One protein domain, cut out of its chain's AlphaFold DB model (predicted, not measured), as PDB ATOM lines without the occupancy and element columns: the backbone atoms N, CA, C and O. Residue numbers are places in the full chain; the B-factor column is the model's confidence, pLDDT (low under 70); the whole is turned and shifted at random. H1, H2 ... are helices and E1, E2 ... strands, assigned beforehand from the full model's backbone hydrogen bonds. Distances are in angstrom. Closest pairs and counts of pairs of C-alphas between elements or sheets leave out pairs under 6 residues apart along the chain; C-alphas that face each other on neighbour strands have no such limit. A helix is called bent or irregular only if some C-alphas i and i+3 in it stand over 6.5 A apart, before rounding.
ATOM      1  N   THR A 289     141.974 128.365 135.995       95.88
ATOM      2  CA  THR A 289     141.985 128.817 134.592       95.88
ATOM      3  C   THR A 289     140.689 128.516 133.848       95.88
ATOM      4  O   THR A 289     140.431 129.124 132.815       95.88
ATOM      5  N   ASP A 290     139.884 127.587 134.367       96.19
ATOM      6  CA  ASP A 290     138.588 127.224 133.793       96.19
ATOM      7  C   ASP A 290     137.477 128.188 134.240       96.19
ATOM      8  O   ASP A 290     136.351 128.114 133.748       96.19
ATOM      9  N   VAL A 291     137.786 129.091 135.180       95.69
ATOM     10  CA  VAL A 291     136.884 130.134 135.664       95.69
ATOM     11  C   VAL A 291     137.298 131.475 135.085       95.69
ATOM     12  O   VAL A 291     138.403 131.962 135.318       95.69
ATOM     13  N   VAL A 292     136.368 132.124 134.386       95.81
ATOM     14  CA  VAL A 292     136.533 133.522 133.986       95.81
ATOM     15  C   VAL A 292     135.901 134.386 135.067       95.81
ATOM     16  O   VAL A 292     134.678 134.389 135.222       95.81
ATOM     17  N   ALA A 293     136.744 135.084 135.825       97.06
ATOM     18  CA  ALA A 293     136.317 136.001 136.870       97.06
ATOM     19  C   ALA A 293     136.797 137.427 136.582       97.06
ATOM     20  O   ALA A 293     137.975 137.636 136.288       97.06
ATOM     21  N   THR A 294     135.897 138.397 136.730       97.56
ATOM     22  CA  THR A 294     136.199 139.828 136.590       97.56
ATOM     23  C   THR A 294     135.627 140.585 137.775       97.56
ATOM     24  O   THR A 294     134.460 140.412 138.126       97.56
ATOM     25  N   ALA A 295     136.440 141.441 138.391       97.88
ATOM     26  CA  ALA A 295     136.009 142.306 139.475       97.88
ATOM     27  C   ALA A 295     135.783 143.727 138.952       97.88
ATOM     28  O   ALA A 295     136.620 144.286 138.244       97.88
ATOM     29  N   HIS A 296     134.672 144.333 139.348       97.12
ATOM     30  CA  HIS A 296     134.396 145.752 139.172       97.12
ATOM     31  C   HIS A 296     134.354 146.391 140.554       97.12
ATOM     32  O   HIS A 296     133.595 145.945 141.417       97.12
ATOM     33  N   LEU A 297     135.174 147.421 140.767       96.31
ATOM     34  CA  LEU A 297     135.210 148.182 142.014       96.31
ATOM     35  C   LEU A 297     134.900 149.650 141.749       96.31
ATOM     36  O   LEU A 297     135.483 150.269 140.852       96.31
ATOM     37  N   ARG A 298     134.042 150.219 142.593       95.00
ATOM     38  CA  ARG A 298     133.669 151.630 142.561       95.00
ATOM     39  C   ARG A 298     133.892 152.258 143.931       95.00
ATOM     40  O   ARG A 298     133.265 151.861 144.907       95.00
ATOM     41  N   LEU A 299     134.807 153.224 143.995       94.06
ATOM     42  CA  LEU A 299     135.017 154.036 145.193       94.06
ATOM     43  C   LEU A 299     133.912 155.091 145.259       94.06
ATOM     44  O   LEU A 299     133.677 155.766 144.260       94.06
ATOM     45  N   ALA A 300     133.279 155.232 146.418       92.44
ATOM     46  CA  ALA A 300     132.176 156.161 146.641       92.44
ATOM     47  C   ALA A 300     132.487 157.071 147.832       92.44
ATOM     48  O   ALA A 300     133.244 156.695 148.717       92.44
ATOM     49  N   THR A 301     131.905 158.262 147.887       91.75
ATOM     50  CA  THR A 301     132.011 159.124 149.079       91.75
ATOM     51  C   THR A 301     130.874 158.830 150.047       91.75
ATOM     52  O   THR A 301     129.884 158.208 149.661       91.75
ATOM     53  N   ALA A 302     130.988 159.279 151.299       89.88
ATOM     54  CA  ALA A 302     129.904 159.140 152.268       89.88
ATOM     55  C   ALA A 302     128.596 159.767 151.753       89.88
ATOM     56  O   ALA A 302     127.517 159.212 151.943       89.88
ATOM     57  N   GLU A 303     128.711 160.890 151.044       91.56
ATOM     58  CA  GLU A 303     127.605 161.661 150.492       91.56
ATOM     59  C   GLU A 303     126.987 160.995 149.255       91.56
ATOM     60  O   GLU A 303     125.773 161.058 149.058       91.56
ATOM     61  N   THR A 304     127.802 160.348 148.413       92.56
ATOM     62  CA  THR A 304     127.339 159.729 147.159       92.56
ATOM     63  C   THR A 304     126.990 158.249 147.291       92.56
ATOM     64  O   THR A 304     126.373 157.695 146.380       92.56
ATOM     65  N   PHE A 305     127.330 157.605 148.413       92.31
ATOM     66  CA  PHE A 305     127.264 156.151 148.571       92.31
ATOM     67  C   PHE A 305     125.908 155.546 148.206       92.31
ATOM     68  O   PHE A 305     125.867 154.633 147.392       92.31
ATOM     69  N   ALA A 306     124.798 156.075 148.730       92.12
ATOM     70  CA  ALA A 306     123.467 155.516 148.469       92.12
ATOM     71  C   ALA A 306     123.072 155.584 146.980       92.12
ATOM     72  O   ALA A 306     122.555 154.618 146.416       92.12
ATOM     73  N   ALA A 307     123.353 156.713 146.321       93.31
ATOM     74  CA  ALA A 307     123.072 156.888 144.897       93.31
ATOM     75  C   ALA A 307     123.958 155.977 144.034       93.31
ATOM     76  O   ALA A 307     123.485 155.367 143.072       93.31
ATOM     77  N   GLU A 308     125.236 155.847 144.395       93.88
ATOM     78  CA  GLU A 308     126.165 154.954 143.710       93.88
ATOM     79  C   GLU A 308     125.818 153.482 143.926       93.88
ATOM     80  O   GLU A 308     125.865 152.713 142.972       93.88
ATOM     81  N   ALA A 309     125.405 153.098 145.134       93.50
ATOM     82  CA  ALA A 309     124.983 151.744 145.473       93.50
ATOM     83  C   ALA A 309     123.761 151.329 144.649       93.50
ATOM     84  O   ALA A 309     123.771 150.263 144.034       93.50
ATOM     85  N   ALA A 310     122.754 152.199 144.540       93.25
ATOM     86  CA  ALA A 310     121.601 151.968 143.673       93.25
ATOM     87  C   ALA A 310     122.011 151.816 142.195       93.25
ATOM     88  O   ALA A 310     121.590 150.865 141.538       93.25
ATOM     89  N   ALA A 311     122.884 152.696 141.686       93.62
ATOM     90  CA  ALA A 311     123.381 152.624 140.308       93.62
ATOM     91  C   ALA A 311     124.242 151.375 140.035       93.62
ATOM     92  O   ALA A 311     124.284 150.886 138.909       93.62
ATOM     93  N   PHE A 312     124.920 150.855 141.059       93.19
ATOM     94  CA  PHE A 312     125.774 149.669 140.979       93.19
ATOM     95  C   PHE A 312     125.002 148.351 141.187       93.19
ATOM     96  O   PHE A 312     125.578 147.273 141.048       93.19
ATOM     97  N   GLY A 313     123.697 148.420 141.487       93.12
ATOM     98  CA  GLY A 313     122.841 147.251 141.713       93.12
ATOM     99  C   GLY A 313     122.901 146.690 143.136       93.12
ATOM    100  O   GLY A 313     122.540 145.539 143.350       93.12
ATOM    101  N   VAL A 314     123.333 147.495 144.110       90.12
ATOM    102  CA  VAL A 314     123.495 147.131 145.528       90.12
ATOM    103  C   VAL A 314     122.598 148.008 146.424       90.12
ATOM    104  O   VAL A 314     123.075 148.614 147.382       90.12
ATOM    105  N   PRO A 315     121.285 148.145 146.141       85.56
ATOM    106  CA  PRO A 315     120.422 149.124 146.814       85.56
ATOM    107  C   PRO A 315     120.206 148.843 148.308       85.56
ATOM    108  O   PRO A 315     119.670 149.688 149.018       85.56
ATOM    109  N   TRP A 316     120.591 147.660 148.791       86.69
ATOM    110  CA  TRP A 316     120.528 147.256 150.195       86.69
ATOM    111  C   TRP A 316     121.714 147.773 151.029       86.69
ATOM    112  O   TRP A 316     121.647 147.744 152.257       86.69
ATOM    113  N   ALA A 317     122.778 148.293 150.405       84.06
ATOM    114  CA  ALA A 317     123.949 148.840 151.093       84.06
ATOM    115  C   ALA A 317     123.676 150.245 151.674       84.06
ATOM    116  O   ALA A 317     124.390 151.195 151.395       84.06
ATOM    117  N   ASN A 318     122.630 150.409 152.484       68.44
ATOM    118  CA  ASN A 318     122.237 151.717 153.032       68.44
ATOM    119  C   ASN A 318     122.794 151.992 154.444       68.44
ATOM    120  O   ASN A 318     122.450 153.008 155.042       68.44
ATOM    121  N   GLY A 319     123.598 151.084 155.015       60.00
ATOM    122  CA  GLY A 319     123.678 150.950 156.477       60.00
ATOM    123  C   GLY A 319     124.999 151.235 157.198       60.00
ATOM    124  O   GLY A 319     124.958 151.350 158.418       60.00
ATOM    125  N   ALA A 320     126.159 151.336 156.541       61.53
ATOM    126  CA  ALA A 320     127.429 151.327 157.288       61.53
ATOM    127  C   ALA A 320     128.549 152.173 156.671       61.53
ATOM    128  O   ALA A 320     129.684 151.722 156.535       61.53
ATOM    129  N   VAL A 321     128.264 153.430 156.320       76.62
ATOM    130  CA  VAL A 321     129.356 154.385 156.088       76.62
ATOM    131  C   VAL A 321     129.939 154.774 157.444       76.62
ATOM    132  O   VAL A 321     129.338 155.533 158.205       76.62
ATOM    133  N   ILE A 322     131.111 154.233 157.766       82.25
ATOM    134  CA  ILE A 322     131.842 154.586 158.982       82.25
ATOM    135  C   ILE A 322     132.543 155.927 158.749       82.25
ATOM    136  O   ILE A 322     133.323 156.076 157.806       82.25
ATOM    137  N   ALA A 323     132.274 156.911 159.611       84.69
ATOM    138  CA  ALA A 323     132.898 158.227 159.520       84.69
ATOM    139  C   ALA A 323     134.434 158.107 159.511       84.69
ATOM    140  O   ALA A 323     135.021 157.439 160.362       84.69
ATOM    141  N   GLY A 324     135.085 158.757 158.542       86.25
ATOM    142  CA  GLY A 324     136.541 158.702 158.376       86.25
ATOM    143  C   GLY A 324     137.071 157.464 157.644       86.25
ATOM    144  O   GLY A 324     138.285 157.274 157.605       86.25
ATOM    145  N   GLN A 325     136.204 156.637 157.053       91.31
ATOM    146  CA  GLN A 325     136.588 155.533 156.169       91.31
ATOM    147  C   GLN A 325     136.102 155.778 154.734       91.31
ATOM    148  O   GLN A 325     135.125 156.491 154.514       91.31
ATOM    149  N   GLN A 326     136.789 155.189 153.754       93.50
ATOM    150  CA  GLN A 326     136.408 155.239 152.342       93.50
ATOM    151  C   GLN A 326     135.453 154.090 152.024       93.50
ATOM    152  O   GLN A 326     135.912 152.942 152.009       93.50
ATOM    153  N   PRO A 327     134.164 154.342 151.741       93.75
ATOM    154  CA  PRO A 327     133.292 153.285 151.277       93.75
ATOM    155  C   PRO A 327     133.591 152.941 149.815       93.75
ATOM    156  O   PRO A 327     133.993 153.782 149.000       93.75
ATOM    157  N   PHE A 328     133.381 151.678 149.472       94.88
ATOM    158  CA  PHE A 328     133.453 151.195 148.103       94.88
ATOM    159  C   PHE A 328     132.420 150.097 147.858       94.88
ATOM    160  O   PHE A 328     131.944 149.431 148.778       94.88
ATOM    161  N   LEU A 329     132.077 149.927 146.588       95.69
ATOM    162  CA  LEU A 329     131.148 148.931 146.074       95.69
ATOM    163  C   LEU A 329     131.926 147.957 145.194       95.69
ATOM    164  O   LEU A 329     132.836 148.362 144.463       95.69
ATOM    165  N   GLY A 330     131.571 146.679 145.264       96.19
ATOM    166  CA  GLY A 330     132.236 145.613 144.536       96.19
ATOM    167  C   GLY A 330     131.262 144.633 143.900       96.19
ATOM    168  O   GLY A 330     130.207 144.313 144.445       96.19
ATOM    169  N   ARG A 331     131.616 144.190 142.696       96.75
ATOM    170  CA  ARG A 331     130.887 143.195 141.909       96.75
ATOM    171  C   ARG A 331     131.905 142.235 141.321       96.75
ATOM    172  O   ARG A 331     132.788 142.674 140.590       96.75
ATOM    173  N   VAL A 332     131.779 140.947 141.610       97.69
ATOM    174  CA  VAL A 332     132.594 139.905 140.975       97.69
ATOM    175  C   VAL A 332     131.699 139.070 140.073       97.69
ATOM    176  O   VAL A 332     130.794 138.374 140.528       97.69
ATOM    177  N   GLU A 333     131.948 139.167 138.774       97.12
ATOM    178  CA  GLU A 333     131.317 138.322 137.768       97.12
ATOM    179  C   GLU A 333     132.106 137.026 137.663       97.12
ATOM    180  O   GLU A 333     133.308 137.066 137.412       97.12
ATOM    181  N   VAL A 334     131.441 135.888 137.862       96.75
ATOM    182  CA  VAL A 334     132.071 134.566 137.799       96.75
ATOM    183  C   VAL A 334     131.346 133.716 136.770       96.75
ATOM    184  O   VAL A 334     130.177 133.376 136.943       96.75
ATOM    185  N   THR A 335     132.054 133.324 135.716       95.94
ATOM    186  CA  THR A 335     131.573 132.316 134.770       95.94
ATOM    187  C   THR A 335     132.183 130.974 135.145       95.94
ATOM    188  O   THR A 335     133.341 130.699 134.834       95.94
ATOM    189  N   ALA A 336     131.413 130.157 135.866       93.12
ATOM    190  CA  ALA A 336     131.833 128.817 136.269       93.12
ATOM    191  C   ALA A 336     131.678 127.810 135.109       93.12
ATOM    192  O   ALA A 336     130.712 127.910 134.345       93.12
ATOM    193  N   PRO A 337     132.562 126.804 134.995       93.25
ATOM    194  CA  PRO A 337     132.428 125.752 133.995       93.25
ATOM    195  C   PRO A 337     131.172 124.897 134.225       93.25
ATOM    196  O   PRO A 337     130.687 124.723 135.351       93.25
ATOM    197  N   SER A 338     130.640 124.327 133.138       88.56
ATOM    198  CA  SER A 338     129.484 123.431 133.196       88.56
ATOM    199  C   SER A 338     129.801 122.208 134.059       88.56
ATOM    200  O   SER A 338     130.745 121.478 133.765       88.56
ATOM    201  N   GLY A 339     129.000 121.964 135.098       85.62
ATOM    202  CA  GLY A 339     129.194 120.829 136.009       85.62
ATOM    203  C   GLY A 339     129.864 121.173 137.339       85.62
ATOM    204  O   GLY A 339     130.192 120.260 138.095       85.62
ATOM    205  N   ALA A 340     130.033 122.459 137.665       90.12
ATOM    206  CA  ALA A 340     130.450 122.856 139.004       90.12
ATOM    207  C   ALA A 340     129.506 122.268 140.081       90.12
ATOM    208  O   ALA A 340     128.282 122.395 139.946       90.12
ATOM    209  N   PRO A 341     130.028 121.616 141.142       92.38
ATOM    210  CA  PRO A 341     129.178 121.021 142.166       92.38
ATOM    211  C   PRO A 341     128.341 122.092 142.873       92.38
ATOM    212  O   PRO A 341     128.862 123.126 143.288       92.38
ATOM    213  N   ARG A 342     127.039 121.829 143.031       91.62
ATOM    214  CA  ARG A 342     126.070 122.806 143.565       91.62
ATOM    215  C   ARG A 342     126.293 123.167 145.033       91.62
ATOM    216  O   ARG A 342     125.886 124.245 145.451       91.62
ATOM    217  N   ASP A 343     126.943 122.280 145.778       93.94
ATOM    218  CA  ASP A 343     127.230 122.458 147.204       93.94
ATOM    219  C   ASP A 343     128.606 123.102 147.452       93.94
ATOM    220  O   ASP A 343     129.051 123.202 148.588       93.94
ATOM    221  N   SER A 344     129.308 123.511 146.390       94.94
ATOM    222  CA  SER A 344     130.560 124.268 146.484       94.94
ATOM    223  C   SER A 344     130.295 125.773 146.588       94.94
ATOM    224  O   SER A 344     129.189 126.234 146.308       94.94
ATOM    225  N   TRP A 345     131.314 126.544 146.966       96.25
ATOM    226  CA  TRP A 345     131.176 127.979 147.223       96.25
ATOM    227  C   TRP A 345     132.336 128.768 146.629       96.25
ATOM    228  O   TRP A 345     133.482 128.322 146.631       96.25
ATOM    229  N   TYR A 346     132.020 129.954 146.131       97.00
ATOM    230  CA  TYR A 346     132.976 131.004 145.837       97.00
ATOM    231  C   TYR A 346     132.976 131.994 146.990       97.00
ATOM    232  O   TYR A 346     131.921 132.519 147.323       97.00
ATOM    233  N   TYR A 347     134.140 132.278 147.554       97.25
ATOM    234  CA  TYR A 347     134.334 133.335 148.534       97.25
ATOM    235  C   TYR A 347     135.138 134.461 147.909       97.25
ATOM    236  O   TYR A 347     136.161 134.226 147.265       97.25
ATOM    237  N   VAL A 348     134.681 135.685 148.125       97.56
ATOM    238  CA  VAL A 348     135.417 136.891 147.777       97.56
ATOM    239  C   VAL A 348     136.008 137.462 149.054       97.56
ATOM    240  O   VAL A 348     135.315 137.595 150.064       97.56
ATOM    241  N   VAL A 349     137.289 137.807 148.994       97.19
ATOM    242  CA  VAL A 349     137.958 138.631 150.005       97.19
ATOM    243  C   VAL A 349     138.630 139.808 149.317       97.19
ATOM    244  O   VAL A 349     139.075 139.704 148.170       97.19
ATOM    245  N   VAL A 350     138.698 140.934 150.019       96.75
ATOM    246  CA  VAL A 350     139.391 142.135 149.549       96.75
ATOM    247  C   VAL A 350     140.547 142.428 150.493       96.75
ATOM    248  O   VAL A 350     140.392 142.327 151.705       96.75
ATOM    249  N   ILE A 351     141.709 142.765 149.945       96.44
ATOM    250  CA  ILE A 351     142.918 143.094 150.704       96.44
ATOM    251  C   ILE A 351     143.360 144.503 150.322       96.44
ATOM    252  O   ILE A 351     143.497 144.809 149.139       96.44
ATOM    253  N   ASP A 352     143.612 145.347 151.321       95.50
ATOM    254  CA  ASP A 352     144.346 146.594 151.128       95.50
ATOM    255  C   ASP A 352     145.841 146.271 151.071       95.50
ATOM    256  O   ASP A 352     146.475 145.920 152.071       95.50
ATOM    257  N   THR A 353     146.401 146.361 149.869       95.56
ATOM    258  CA  THR A 353     147.799 146.022 149.580       95.56
ATOM    259  C   THR A 353     148.791 147.020 150.172       95.56
ATOM    260  O   THR A 353     149.971 146.699 150.294       95.56
ATOM    261  N   ARG A 354     148.342 148.216 150.585       94.31
ATOM    262  CA  ARG A 354     149.207 149.222 151.225       94.31
ATOM    263  C   ARG A 354     149.575 148.819 152.645       94.31
ATOM    264  O   ARG A 354     150.674 149.115 153.109       94.31
ATOM    265  N   THR A 355     148.632 148.190 153.338       92.81
ATOM    266  CA  THR A 355     148.726 147.836 154.759       92.81
ATOM    267  C   THR A 355     148.824 146.330 154.994       92.81
ATOM    268  O   THR A 355     149.035 145.922 156.136       92.81
ATOM    269  N   ASP A 356     148.685 145.513 153.945       93.31
ATOM    270  CA  ASP A 356     148.555 144.052 154.020       93.31
ATOM    271  C   ASP A 356     147.485 143.642 155.047       93.31
ATOM    272  O   ASP A 356     147.716 142.874 155.988       93.31
ATOM    273  N   THR A 357     146.301 144.246 154.912       91.88
ATOM    274  CA  THR A 357     145.146 143.987 155.780       91.88
ATOM    275  C   THR A 357     143.938 143.600 154.954       91.88
ATOM    276  O   THR A 357     143.589 144.290 153.995       91.88
ATOM    277  N   ALA A 358     143.269 142.520 155.348       93.00
ATOM    278  CA  ALA A 358     141.976 142.183 154.787       93.00
ATOM    279  C   ALA A 358     140.944 143.261 155.146       93.00
ATOM    280  O   ALA A 358     140.921 143.798 156.254       93.00
ATOM    281  N   VAL A 359     140.114 143.587 154.167       92.62
ATOM    282  CA  VAL A 359     139.074 144.603 154.239       92.62
ATOM    283  C   VAL A 359     137.762 143.927 154.602       92.62
ATOM    284  O   VAL A 359     137.401 142.905 154.019       92.62
ATOM    285  N   GLN A 360     137.031 144.514 155.544       91.00
ATOM    286  CA  GLN A 360     135.696 144.041 155.878       91.00
ATOM    287  C   GLN A 360     134.728 144.376 154.744       91.00
ATOM    288  O   GLN A 360     134.608 145.532 154.328       91.00
ATOM    289  N   ILE A 361     134.065 143.343 154.236       93.25
ATOM    290  CA  ILE A 361     133.074 143.446 153.171       93.25
ATOM    291  C   ILE A 361     131.784 142.740 153.577       93.25
ATOM    292  O   ILE A 361     131.813 141.763 154.323       93.25
ATOM    293  N   TRP A 362     130.658 143.220 153.058       92.94
ATOM    294  CA  TRP A 362     129.321 142.715 153.351       92.94
ATOM    295  C   TRP A 362     128.498 142.570 152.075       92.94
ATOM    296  O   TRP A 362     128.536 143.452 151.213       92.94
ATOM    297  N   ALA A 363     127.741 141.479 151.990       94.00
ATOM    298  CA  ALA A 363     126.722 141.190 150.987       94.00
ATOM    299  C   ALA A 363     125.309 141.428 151.562       94.00
ATOM    300  O   ALA A 363     125.148 141.768 152.736       94.00
ATOM    301  N   GLU A 364     124.270 141.248 150.739       91.75
ATOM    302  CA  GLU A 364     122.863 141.432 151.137       91.75
ATOM    303  C   GLU A 364     122.470 140.521 152.304       91.75
ATOM    304  O   GLU A 364     121.759 140.917 153.224       91.75
ATOM    305  N   ASN A 365     122.992 139.297 152.282       87.81
ATOM    306  CA  ASN A 365     122.825 138.278 153.309       87.81
ATOM    307  C   ASN A 365     123.828 138.417 154.472       87.81
ATOM    308  O   ASN A 365     123.896 137.533 155.325       87.81
ATOM    309  N   GLY A 366     124.583 139.517 154.526       87.94
ATOM    310  CA  GLY A 366     125.593 139.789 155.540       87.94
ATOM    311  C   GLY A 366     127.004 139.408 155.098       87.94
ATOM    312  O   GLY A 366     127.338 139.424 153.917       87.94
ATOM    313  N   ALA A 367     127.860 139.116 156.071       84.38
ATOM    314  CA  ALA A 367     129.228 138.679 155.834       84.38
ATOM    315  C   ALA A 367     129.561 137.484 156.721       84.38
ATOM    316  O   ALA A 367     129.069 137.383 157.846       84.38
ATOM    317  N   GLY A 368     130.404 136.589 156.215       81.25
ATOM    318  CA  GLY A 368     130.812 135.382 156.919       81.25
ATOM    319  C   GLY A 368     132.293 135.405 157.263       81.25
ATOM    320  O   GLY A 368     133.139 135.629 156.391       81.25
ATOM    321  N   TRP A 369     132.608 135.099 158.521       80.38
ATOM    322  CA  TRP A 369     133.918 134.563 158.876       80.38
ATOM    323  C   TRP A 369     133.843 133.040 158.830       80.38
ATOM    324  O   TRP A 369     132.997 132.428 159.482       80.38
ATOM    325  N   ASN A 370     134.743 132.429 158.065       82.81
ATOM    326  CA  ASN A 370     134.889 130.985 158.012       82.81
ATOM    327  C   ASN A 370     136.293 130.623 158.487       82.81
ATOM    328  O   ASN A 370     137.272 131.135 157.951       82.81
ATOM    329  N   GLY A 371     136.406 129.692 159.437       83.88
ATOM    330  CA  GLY A 371     137.702 129.295 160.001       83.88
ATOM    331  C   GLY A 371     138.700 128.728 158.978       83.88
ATOM    332  O   GLY A 371     139.887 128.629 159.271       83.88
ATOM    333  N   PHE A 372     138.265 128.369 157.760       88.56
ATOM    334  CA  PHE A 372     139.194 127.984 156.694       88.56
ATOM    335  C   PHE A 372     140.023 129.165 156.165       88.56
ATOM    336  O   PHE A 372     141.116 128.924 155.656       88.56
ATOM    337  N   LEU A 373     139.542 130.410 156.294       90.44
ATOM    338  CA  LEU A 373     140.245 131.608 155.824       90.44
ATOM    339  C   LEU A 373     141.619 131.746 156.494       90.44
ATOM    340  O   LEU A 373     142.595 132.064 155.821       90.44
ATOM    341  N   ASP A 374     141.731 131.372 157.771       89.25
ATOM    342  CA  ASP A 374     142.997 131.403 158.517       89.25
ATOM    343  C   ASP A 374     144.076 130.467 157.956       89.25
ATOM    344  O   ASP A 374     145.262 130.693 158.196       89.25
ATOM    345  N   ARG A 375     143.669 129.444 157.190       89.19
ATOM    346  CA  ARG A 375     144.559 128.461 156.551       89.19
ATOM    347  C   ARG A 375     144.944 128.836 155.119       89.19
ATOM    348  O   ARG A 375     145.860 128.243 154.558       89.19
ATOM    349  N   LEU A 376     144.271 129.814 154.503       92.50
ATOM    350  CA  LEU A 376     144.602 130.258 153.142       92.50
ATOM    351  C   LEU A 376     146.064 130.710 152.988       92.50
ATOM    352  O   LEU A 376     146.676 130.291 152.004       92.50
ATOM    353  N   PRO A 377     146.653 131.491 153.917       94.00
ATOM    354  CA  PRO A 377     148.050 131.916 153.822       94.00
ATOM    355  C   PRO A 377     149.061 130.766 153.780       94.00
ATOM    356  O   PRO A 377     150.132 130.930 153.202       94.00
ATOM    357  N   ASP A 378     148.728 129.609 154.365       88.19
ATOM    358  CA  ASP A 378     149.622 128.445 154.407       88.19
ATOM    359  C   ASP A 378     149.810 127.853 153.001       88.19
ATOM    360  O   ASP A 378     150.889 127.384 152.643       88.19
ATOM    361  N   ARG A 379     148.765 127.936 152.167       89.06
ATOM    362  CA  ARG A 379     148.774 127.454 150.779       89.06
ATOM    363  C   ARG A 379     149.040 128.555 149.752       89.06
ATOM    364  O   ARG A 379     149.630 128.298 148.703       89.06
ATOM    365  N   TYR A 380     148.605 129.773 150.044       94.62
ATOM    366  CA  TYR A 380     148.722 130.949 149.188       94.62
ATOM    367  C   TYR A 380     149.376 132.079 149.986       94.62
ATOM    368  O   TYR A 380     148.667 132.931 150.519       94.62
ATOM    369  N   PRO A 381     150.720 132.141 150.056       94.94
ATOM    370  CA  PRO A 381     151.417 133.133 150.880       94.94
ATOM    371  C   PRO A 381     151.054 134.593 150.574       94.94
ATOM    372  O   PRO A 381     151.141 135.443 151.451       94.94
ATOM    373  N   TRP A 382     150.596 134.887 149.350       96.06
ATOM    374  CA  TRP A 382     150.112 136.212 148.942       96.06
ATOM    375  C   TRP A 382     148.768 136.616 149.583       96.06
ATOM    376  O   TRP A 382     148.345 137.758 149.433       96.06
ATOM    377  N   LEU A 383     148.099 135.702 150.295       96.31
ATOM    378  CA  LEU A 383     146.901 135.951 151.105       96.31
ATOM    379  C   LEU A 383     147.229 136.161 152.595       96.31
ATOM    380  O   LEU A 383     146.342 136.008 153.429       96.31
ATOM    381  N   SER A 384     148.467 136.515 152.958       95.00
ATOM    382  CA  SER A 384     148.904 136.742 154.352       95.00
ATOM    383  C   SER A 384     147.962 137.630 155.170       95.00
ATOM    384  O   SER A 384     147.705 137.333 156.339       95.00
ATOM    385  N   ALA A 385     147.396 138.663 154.544       93.25
ATOM    386  CA  ALA A 385     146.438 139.592 155.140       93.25
ATOM    387  C   ALA A 385     145.149 138.944 155.683       93.25
ATOM    388  O   ALA A 385     144.460 139.561 156.495       93.25
ATOM    389  N   VAL A 386     144.809 137.733 155.227       92.88
ATOM    390  CA  VAL A 386     143.587 137.001 155.604       92.88
ATOM    391  C   VAL A 386     143.742 136.273 156.947       92.88
ATOM    392  O   VAL A 386     142.747 135.890 157.558       92.88
ATOM    393  N   ARG A 387     144.974 136.093 157.444       90.44
ATOM    394  CA  ARG A 387     145.207 135.431 158.732       90.44
ATOM    395  C   ARG A 387     144.602 136.258 159.866       90.44
ATOM    396  O   ARG A 387     145.002 137.408 160.061       90.44
ATOM    397  N   SER A 388     143.713 135.658 160.658       83.69
ATOM    398  CA  SER A 388     143.155 136.314 161.842       83.69
ATOM    399  C   SER A 388     144.272 136.792 162.766       83.69
ATOM    400  O   SER A 388     145.168 136.032 163.149       83.69
ATOM    401  N   ARG A 389     144.216 138.071 163.134       80.06
ATOM    402  CA  ARG A 389     145.091 138.654 164.148       80.06
ATOM    403  C   ARG A 389     144.365 138.598 165.492       80.06
ATOM    404  O   ARG A 389     143.153 138.810 165.524       80.06
ATOM    405  N   PRO A 390     145.060 138.307 166.606       71.38
ATOM    406  CA  PRO A 390     144.459 138.415 167.927       71.38
ATOM    407  C   PRO A 390     143.980 139.856 168.134       71.38
ATOM    408  O   PRO A 390     144.798 140.762 168.299       71.38
ATOM    409  N   SER A 391     142.670 140.085 168.086       68.81
ATOM    410  CA  SER A 391     142.100 141.395 168.385       68.81
ATOM    411  C   SER A 391     141.897 141.515 169.899       68.81
ATOM    412  O   SER A 391     141.606 140.540 170.595       68.81
ATOM    413  N   ALA A 392     142.075 142.720 170.445       59.59
ATOM    414  CA  ALA A 392     141.896 142.977 171.879       59.59
ATOM    415  C   ALA A 392     140.430 142.819 172.342       59.59
ATOM    416  O   ALA A 392     140.130 142.905 173.535       59.59
ATOM    417  N   HIS A 393     139.500 142.595 171.412       58.38
ATOM    418  CA  HIS A 393     138.092 142.403 171.702       58.38
ATOM    419  C   HIS A 393     137.796 140.917 171.923       58.38
ATOM    420  O   HIS A 393     137.711 140.127 170.992       58.38
ATOM    421  N   VAL A 394     137.574 140.566 173.194       46.34
ATOM    422  CA  VAL A 394     137.334 139.212 173.745       46.34
ATOM    423  C   VAL A 394     136.147 138.455 173.102       46.34
ATOM    424  O   VAL A 394     135.971 137.264 173.345       46.34
ATOM    425  N   LEU A 395     135.346 139.113 172.259       53.59
ATOM    426  CA  LEU A 395     134.189 138.547 171.548       53.59
ATOM    427  C   LEU A 395     134.172 138.897 170.042       53.59
ATOM    428  O   LEU A 395     133.175 138.663 169.357       53.59
ATOM    429  N   GLY A 396     135.248 139.504 169.531       47.62
ATOM    430  CA  GLY A 396     135.327 139.998 168.160       47.62
ATOM    431  C   GLY A 396     135.526 138.853 167.180       47.62
ATOM    432  O   GLY A 396     136.479 138.089 167.294       47.62
ATOM    433  N   HIS A 397     134.615 138.738 166.219       53.53
ATOM    434  CA  HIS A 397     134.782 137.885 165.047       53.53
ATOM    435  C   HIS A 397     136.115 138.253 164.373       53.53
ATOM    436  O   HIS A 397     136.528 139.410 164.471       53.53
ATOM    437  N   GLY A 398     136.807 137.293 163.746       58.66
ATOM    438  CA  GLY A 398     138.069 137.581 163.056       58.66
ATOM    439  C   GLY A 398     137.915 138.804 162.147       58.66
ATOM    440  O   GLY A 398     136.876 138.958 161.507       58.66
ATOM    441  N   ASP A 399     138.926 139.676 162.102       67.12
ATOM    442  CA  ASP A 399     138.876 140.964 161.382       67.12
ATOM    443  C   ASP A 399     138.593 140.813 159.872       67.12
ATOM    444  O   ASP A 399     138.352 141.798 159.175       67.12
ATOM    445  N   VAL A 400     138.610 139.575 159.373       73.12
ATOM    446  CA  VAL A 400     138.428 139.217 157.976       73.12
ATOM    447  C   VAL A 400     137.019 138.705 157.731       73.12
ATOM    448  O   VAL A 400     136.644 137.611 158.153       73.12
ATOM    449  N   LEU A 401     136.256 139.497 156.987       84.69
ATOM    450  CA  LEU A 401     134.933 139.134 156.512       84.69
ATOM    451  C   LEU A 401     135.001 138.802 155.023       84.69
ATOM    452  O   LEU A 401     135.633 139.510 154.243       84.69
ATOM    453  N   SER A 402     134.355 137.705 154.647       91.50
ATOM    454  CA  SER A 402     134.181 137.295 153.257       91.50
ATOM    455  C   SER A 402     132.711 137.375 152.873       91.50
ATOM    456  O   SER A 402     131.828 137.240 153.726       91.50
ATOM    457  N   VAL A 403     132.457 137.560 151.582       95.06
ATOM    458  CA  VAL A 403     131.135 137.323 150.996       95.06
ATOM    459  C   VAL A 403     131.201 136.086 150.126       95.06
ATOM    460  O   VAL A 403     132.246 135.799 149.536       95.06
ATOM    461  N   ASP A 404     130.098 135.358 150.039       94.75
ATOM    462  CA  ASP A 404     130.035 134.115 149.289       94.75
ATOM    463  C   ASP A 404     128.995 134.142 148.166       94.75
ATOM    464  O   ASP A 404     128.061 134.943 148.143       94.75
ATOM    465  N   GLY A 405     129.195 133.258 147.196       94.44
ATOM    466  CA  GLY A 405     128.264 132.973 146.119       94.44
ATOM    467  C   GLY A 405     128.361 131.509 145.710       94.44
ATOM    468  O   GLY A 405     129.403 130.871 145.856       94.44
ATOM    469  N   ARG A 406     127.274 130.947 145.180       95.38
ATOM    470  CA  ARG A 406     127.270 129.554 144.708       95.38
ATOM    471  C   ARG A 406     127.629 129.464 143.225       95.38
ATOM    472  O   ARG A 406     127.158 130.291 142.441       95.38
ATOM    473  N   PRO A 407     128.377 128.436 142.795       93.62
ATOM    474  CA  PRO A 407     128.551 128.154 141.379       93.62
ATOM    475  C   PRO A 407     127.203 127.966 140.676       93.62
ATOM    476  O   PRO A 407     126.353 127.196 141.124       93.62
ATOM    477  N   GLY A 408     127.008 128.678 139.566       89.19
ATOM    478  CA  GLY A 408     125.768 128.635 138.787       89.19
ATOM    479  C   GLY A 408     124.599 129.425 139.385       89.19
ATOM    480  O   GLY A 408     123.516 129.405 138.800       89.19
ATOM    481  N   ALA A 409     124.788 130.125 140.513       92.19
ATOM    482  CA  ALA A 409     123.823 131.127 140.945       92.19
ATOM    483  C   ALA A 409     123.724 132.233 139.876       92.19
ATOM    484  O   ALA A 409     124.749 132.628 139.313       92.19
ATOM    485  N   PRO A 410     122.512 132.710 139.548       88.62
ATOM    486  CA  PRO A 410     122.356 133.769 138.567       88.62
ATOM    487  C   PRO A 410     122.907 135.090 139.115       88.62
ATOM    488  O   PRO A 410     122.594 135.483 140.235       88.62
ATOM    489  N   GLY A 411     123.663 135.802 138.279       91.31
ATOM    490  CA  GLY A 411     124.174 137.135 138.590       91.31
ATOM    491  C   GLY A 411     125.548 137.147 139.275       91.31
ATOM    492  O   GLY A 411     126.145 136.101 139.526       91.31
ATOM    493  N   PRO A 412     126.095 138.348 139.509       96.44
ATOM    494  CA  PRO A 412     127.402 138.521 140.132       96.44
ATOM    495  C   PRO A 412     127.351 138.394 141.660       96.44
ATOM    496  O   PRO A 412     126.305 138.576 142.280       96.44
ATOM    497  N   ILE A 413     128.516 138.195 142.277       96.81
ATOM    498  CA  ILE A 413     128.691 138.332 143.727       96.81
ATOM    499  C   ILE A 413     128.829 139.825 144.040       96.81
ATOM    500  O   ILE A 413     129.801 140.461 143.623       96.81
ATOM    501  N   LEU A 414     127.843 140.392 144.733       96.75
ATOM    502  CA  LEU A 414     127.779 141.816 145.076       96.75
ATOM    503  C   LEU A 414     128.176 142.047 146.530       96.75
ATOM    504  O   LEU A 414     127.749 141.312 147.418       96.75
ATOM    505  N   PHE A 415     128.950 143.100 146.776       95.94
ATOM    506  CA  PHE A 415     129.352 143.493 148.120       95.94
ATOM    507  C   PHE A 415     129.645 144.987 148.227       95.94
ATOM    508  O   PHE A 415     129.811 145.695 147.234       95.94
ATOM    509  N   HIS A 416     129.745 145.458 149.461       95.38
ATOM    510  CA  HIS A 416     130.308 146.756 149.800       95.38
ATOM    511  C   HIS A 416     131.303 146.595 150.944       95.38
ATOM    512  O   HIS A 416     131.258 145.600 151.663       95.38
ATOM    513  N   GLY A 417     132.195 147.558 151.114       93.81
ATOM    514  CA  GLY A 417     133.143 147.568 152.220       93.81
ATOM    515  C   GLY A 417     133.638 148.970 152.518       93.81
ATOM    516  O   GLY A 417     133.305 149.930 151.815       93.81
ATOM    517  N   THR A 418     134.453 149.083 153.559       92.38
ATOM    518  CA  THR A 418     135.077 150.342 153.960       92.38
ATOM    519  C   THR A 418     136.560 150.139 154.238       92.38
ATOM    520  O   THR A 418     136.976 149.118 154.781       92.38
ATOM    521  N   VAL A 419     137.380 151.114 153.848       91.94
ATOM    522  CA  VAL A 419     138.832 151.086 154.070       91.94
ATOM    523  C   VAL A 419     139.230 152.259 154.952       91.94
ATOM    524  O   VAL A 419     138.741 153.378 154.773       91.94
ATOM    525  N   ALA A 420     140.118 152.015 155.913       87.50
ATOM    526  CA  ALA A 420     140.681 153.077 156.737       87.50
ATOM    527  C   ALA A 420     141.560 154.029 155.898       87.50
ATOM    528  O   ALA A 420     142.209 153.615 154.940       87.50
ATOM    529  N   ASP A 421     141.592 155.306 156.286       84.19
ATOM    530  CA  ASP A 421     142.323 156.389 155.604       84.19
ATOM    531  C   ASP A 421     141.878 156.649 154.143       84.19
ATOM    532  O   ASP A 421     142.523 156.213 153.178       84.19
ATOM    533  N   PRO A 422     140.785 157.416 153.958       71.19
ATOM    534  CA  PRO A 422     140.213 157.701 152.646       71.19
ATOM    535  C   PRO A 422     141.068 158.605 151.764       71.19
ATOM    536  O   PRO A 422     140.878 158.643 150.552       71.19
ATOM    537  N   SER A 423     142.030 159.332 152.335       72.44
ATOM    538  CA  SER A 423     142.671 160.461 151.656       72.44
ATOM    539  C   SER A 423     143.554 160.068 150.460       72.44
ATOM    540  O   SER A 423     144.024 160.945 149.730       72.44
ATOM    541  N   ARG A 424     143.806 158.765 150.248       76.06
ATOM    542  CA  ARG A 424     144.758 158.253 149.244       76.06
ATOM    543  C   ARG A 424     144.394 156.912 148.602       76.06
ATOM    544  O   ARG A 424     145.239 156.373 147.891       76.06
ATOM    545  N   LEU A 425     143.204 156.356 148.841       90.06
ATOM    546  CA  LEU A 425     142.876 155.027 148.320       90.06
ATOM    547  C   LEU A 425     142.708 155.057 146.795       90.06
ATOM    548  O   LEU A 425     141.827 155.735 146.265       90.06
ATOM    549  N   LYS A 426     143.528 154.287 146.080       92.56
ATOM    550  CA  LYS A 426     143.356 154.002 144.654       92.56
ATOM    551  C   LYS A 426     142.777 152.606 144.477       92.56
ATOM    552  O   LYS A 426     142.995 151.715 145.285       92.56
ATOM    553  N   ARG A 427     142.097 152.367 143.352       90.44
ATOM    554  CA  ARG A 427     141.599 151.019 143.013       90.44
ATOM    555  C   ARG A 427     142.727 149.985 142.921       90.44
ATOM    556  O   ARG A 427     142.512 148.842 143.289       90.44
ATOM    557  N   SER A 428     143.913 150.399 142.466       93.81
ATOM    558  CA  SER A 428     145.119 149.557 142.401       93.81
ATOM    559  C   SER A 428     145.635 149.114 143.766       93.81
ATOM    560  O   SER A 428     146.434 148.189 143.833       93.81
ATOM    561  N   ASP A 429     145.214 149.797 144.829       95.81
ATOM    562  CA  ASP A 429     145.626 149.494 146.193       95.81
ATOM    563  C   ASP A 429     144.777 148.364 146.787       95.81
ATOM    564  O   ASP A 429     145.140 147.795 147.812       95.81
ATOM    565  N   LEU A 430     143.666 148.013 146.133       96.38
ATOM    566  CA  LEU A 430     142.815 146.897 146.510       96.38
ATOM    567  C   LEU A 430     143.146 145.680 145.657       96.38
ATOM    568  O   LEU A 430     143.198 145.750 144.432       96.38
ATOM    569  N   LEU A 431     143.309 144.542 146.318       97.50
ATOM    570  CA  LEU A 431     143.367 143.233 145.695       97.50
ATOM    571  C   LEU A 431     142.043 142.522 145.963       97.50
ATOM    572  O   LEU A 431     141.607 142.438 147.109       97.50
ATOM    573  N   VAL A 432     141.421 141.980 144.916       97.94
ATOM    574  CA  VAL A 432     140.248 141.103 145.039       97.94
ATOM    575  C   VAL A 432     140.709 139.672 144.821       97.94
ATOM    576  O   VAL A 432     141.275 139.359 143.775       97.94
ATOM    577  N   ALA A 433     140.467 138.799 145.792       98.12
ATOM    578  CA  ALA A 433     140.736 137.377 145.657       98.12
ATOM    579  C   ALA A 433     139.431 136.586 145.596       98.12
ATOM    580  O   ALA A 433     138.510 136.827 146.376       98.12
ATOM    581  N   LEU A 434     139.387 135.627 144.675       98.00
ATOM    582  CA  LEU A 434     138.323 134.641 144.555       98.00
ATOM    583  C   LEU A 434     138.862 133.296 145.027       98.00
ATOM    584  O   LEU A 434     139.844 132.784 144.488       98.00
ATOM    585  N   ILE A 435     138.207 132.729 146.030       97.62
ATOM    586  CA  ILE A 435     138.525 131.425 146.598       97.62
ATOM    587  C   ILE A 435     137.391 130.475 146.249       97.62
ATOM    588  O   ILE A 435     136.227 130.798 146.462       97.62
ATOM    589  N   PHE A 436     137.717 129.297 145.736       96.81
ATOM    590  CA  PHE A 436     136.738 128.247 145.490       96.81
ATOM    591  C   PHE A 436     136.907 127.135 146.511       96.81
ATOM    592  O   PHE A 436     138.010 126.608 146.679       96.81
ATOM    593  N   THR A 437     135.815 126.760 147.173       95.75
ATOM    594  CA  THR A 437     135.806 125.664 148.139       95.75
ATOM    595  C   THR A 437     134.807 124.585 147.765       95.75
ATOM    596  O   THR A 437     133.753 124.861 147.195       95.75
ATOM    597  N   GLY A 438     135.109 123.348 148.145       94.56
ATOM    598  CA  GLY A 438     134.175 122.238 148.012       94.56
ATOM    599  C   GLY A 438     133.102 122.185 149.108       94.56
ATOM    600  O   GLY A 438     133.044 123.071 149.966       94.56
ATOM    601  N   PRO A 439     132.257 121.136 149.087       92.31
ATOM    602  CA  PRO A 439     131.113 120.985 149.995       92.31
ATOM    603  C   PRO A 439     131.460 120.890 151.486       92.31
ATOM    604  O   PRO A 439     130.657 121.268 152.330       92.31
ATOM    605  N   GLU A 440     132.662 120.420 151.810       90.50
ATOM    606  CA  GLU A 440     133.177 120.244 153.174       90.50
ATOM    607  C   GLU A 440     134.171 121.366 153.543       90.50
ATOM    608  O   GLU A 440     135.042 121.189 154.398       90.50
ATOM    609  N   GLN A 441     134.086 122.518 152.860       89.94
ATOM    610  CA  GLN A 441     134.991 123.668 153.012       89.94
ATOM    611  C   GLN A 441     136.477 123.356 152.737       89.94
ATOM    612  O   GLN A 441     137.374 124.031 153.250       89.94
ATOM    613  N   GLN A 442     136.767 122.340 151.920       91.31
ATOM    614  CA  GLN A 442     138.089 122.151 151.320       91.31
ATOM    615  C   GLN A 442     138.394 123.299 150.366       91.31
ATOM    616  O   GLN A 442     137.555 123.657 149.548       91.31
ATOM    617  N   ILE A 443     139.586 123.865 150.450       93.94
ATOM    618  CA  ILE A 443     140.057 124.956 149.609       93.94
ATOM    619  C   ILE A 443     140.548 124.341 148.298       93.94
ATOM    620  O   ILE A 443     141.625 123.766 148.202       93.94
ATOM    621  N   TYR A 444     139.792 124.474 147.220       94.06
ATOM    622  CA  TYR A 444     140.227 123.928 145.939       94.06
ATOM    623  C   TYR A 444     141.309 124.790 145.300       94.06
ATOM    624  O   TYR A 444     142.387 124.284 144.973       94.06
ATOM    625  N   TRP A 445     141.052 126.089 145.180       96.44
ATOM    626  CA  TRP A 445     142.024 127.058 144.688       96.44
ATOM    627  C   TRP A 445     141.696 128.482 145.147       96.44
ATOM    628  O   TRP A 445     140.583 128.758 145.595       96.44
ATOM    629  N   ALA A 446     142.668 129.387 145.020       97.50
ATOM    630  CA  ALA A 446     142.476 130.824 145.172       97.50
ATOM    631  C   ALA A 446     143.203 131.575 144.048       97.50
ATOM    632  O   ALA A 446     144.315 131.198 143.670       97.50
ATOM    633  N   VAL A 447     142.588 132.636 143.524       97.88
ATOM    634  CA  VAL A 447     143.157 133.486 142.468       97.88
ATOM    635  C   VAL A 447     142.940 134.962 142.747       97.88
ATOM    636  O   VAL A 447     141.946 135.348 143.358       97.88
ATOM    637  N   GLN A 448     143.858 135.790 142.253       97.94
ATOM    638  CA  GLN A 448     143.649 137.231 142.158       97.94
ATOM    639  C   GLN A 448     142.734 137.515 140.969       97.94
ATOM    640  O   GLN A 448     143.007 137.071 139.852       97.94
ATOM    641  N   VAL A 449     141.648 138.238 141.209       97.75
ATOM    642  CA  VAL A 449     140.695 138.618 140.170       97.75
ATOM    643  C   VAL A 449     141.108 139.973 139.594       97.75
ATOM    644  O   VAL A 449     141.257 140.930 140.358       97.75
ATOM    645  N   PRO A 450     141.267 140.100 138.265       96.56
ATOM    646  CA  PRO A 450     141.546 141.383 137.640       96.56
ATOM    647  C   PRO A 450     140.439 142.398 137.931       96.56
ATOM    648  O   PRO A 450     139.252 142.122 137.733       96.56
ATOM    649  N   ILE A 451     140.840 143.591 138.371       96.50
ATOM    650  CA  ILE A 451     139.928 144.710 138.601       96.50
ATOM    651  C   ILE A 451     139.836 145.519 137.309       96.50
ATOM    652  O   ILE A 451     140.831 146.077 136.845       96.50
ATOM    653  N   THR A 452     138.644 145.593 136.725       92.38
ATOM    654  CA  THR A 452     138.388 146.386 135.518       92.38
ATOM    655  C   THR A 452     137.856 147.774 135.856       92.38
ATOM    656  O   THR A 452     137.219 148.008 136.889       92.38
ATOM    657  N   MET A 453     138.145 148.730 134.970       73.88
ATOM    658  CA  MET A 453     137.599 150.078 135.063       73.88
ATOM    659  C   MET A 453     136.168 150.071 134.526       73.88
ATOM    660  O   MET A 453     135.967 149.948 133.321       73.88
TER     661      MET A 453
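This is residues 289 to 453 of the 454 residues of an uncharacterized protein of Catellatospora sp. IY07-71 (UniProt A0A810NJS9). Two strongly twisted sheets stand face to face as a sandwich, a sheet of three strands, E1 E2 E6, and a branched sheet of five, E3 E4 E5 E7 E8, with helices on the outside. H1 covers the three-stranded sheet, and the short helical hairpin of H2 and H3 covers the branched one, while a long loop, residues 387 to 402, reaches away to 25 A from the mean of the C-alphas. The printed part has 165 residues, with three named helices and eight named strands in the order E1 H1 E2 E3 E4 H2 H3 E5 E6 E7 E8; the neighbour strands are antiparallel, and the smaller sheet runs E1 E2 E6. The class is mixed, helices and strands, with under half of the residues, 77 of 165, in named elements. The whole is compact, with a radius of gyration of the C-alphas of 15.3 A and spans of 43 by 37 by 27 A.

E1, residues 292 to 299, is the antiparallel neighbour of E2, residues 325 to 335, at 161 degrees, with N 296 and O 331 2.8 A apart, within hydrogen-bond range. H1, residues 305 to 312, is on this sheet at a height over the sheet of 9.7 A; it lies over E2 and runs along the strands, at 12 degrees to E2 on the local plane. The closest C-alphas of H1 and E2 are those of Ala 309 and Leu 329, 6.8 A apart. On the other side of E2 from E1 is the edge strand E6, residues 413 to 420, antiparallel to E2 at 153 degrees, with N 330 and O 415 2.8 A apart. In the branched sheet E3, residues 345 to 352, has three neighbours. E4, residues 357 to 359, and E5, residues 403 to 405, lie on one side of it, and E7, residues 430 to 437, on the other side. N 359 and O 350 of the hairpin E3 and E4 are 2.8 A apart, N 346 and O 405 of E3 and E5 2.8 A, and N 347 and O 435 of E3 and E7 2.8 A. E7 forms a hairpin with the edge strand E8, residues 443 to 449, where N 449 and O 432 are 2.8 A apart. The parts of the two sheets that face each other are 9.6 A centre to centre, and the strands of the one stand at 36 degrees to those of the other. H2, residues 373 to 379, and H3, residues 381 to 386, are on the same face of the branched sheet. They touch, at a shallow tilt of 13 degrees, opposite ways; their closest C-alphas are those of Pro 377 and Ser 384, 4.9 A apart. In H1 every O i to N i+4 pair is within hydrogen-bond range; H2 has 0 of 3 and H3 0 of 2, beside 3 of 4 and 2 of 3 O i to N i+3 pairs.

E1 begins at C-alpha 292, (136.533, 133.522, 133.986), and is 23.4 A long. H1 measures 10.1 A, E2 32.0 A, E3 23.1 A, E4 6.3 A, H2 10.7 A, H3 9.9 A, E5 7.1 A, E6 23.0 A and E7 22.4 A. H2 is irregular, but only just, with C-alphas 374 and 377 6.9 A apart; H3 is irregular, with C-alphas 382 and 385 8.0 A apart. E8 is 16.6 A long and ends at C-alpha 449, (140.695, 138.618, 140.170).

The C-alphas farthest apart are those of Ser 338 and Ala 392, 45.1 A. The printed part has no cut. The long links are H1 to E2, E4 to H2 and H3 to E5. The mean pLDDT of the printed part is 89.5, and it is under 70 at residues 318 to 320 and 391 to 399.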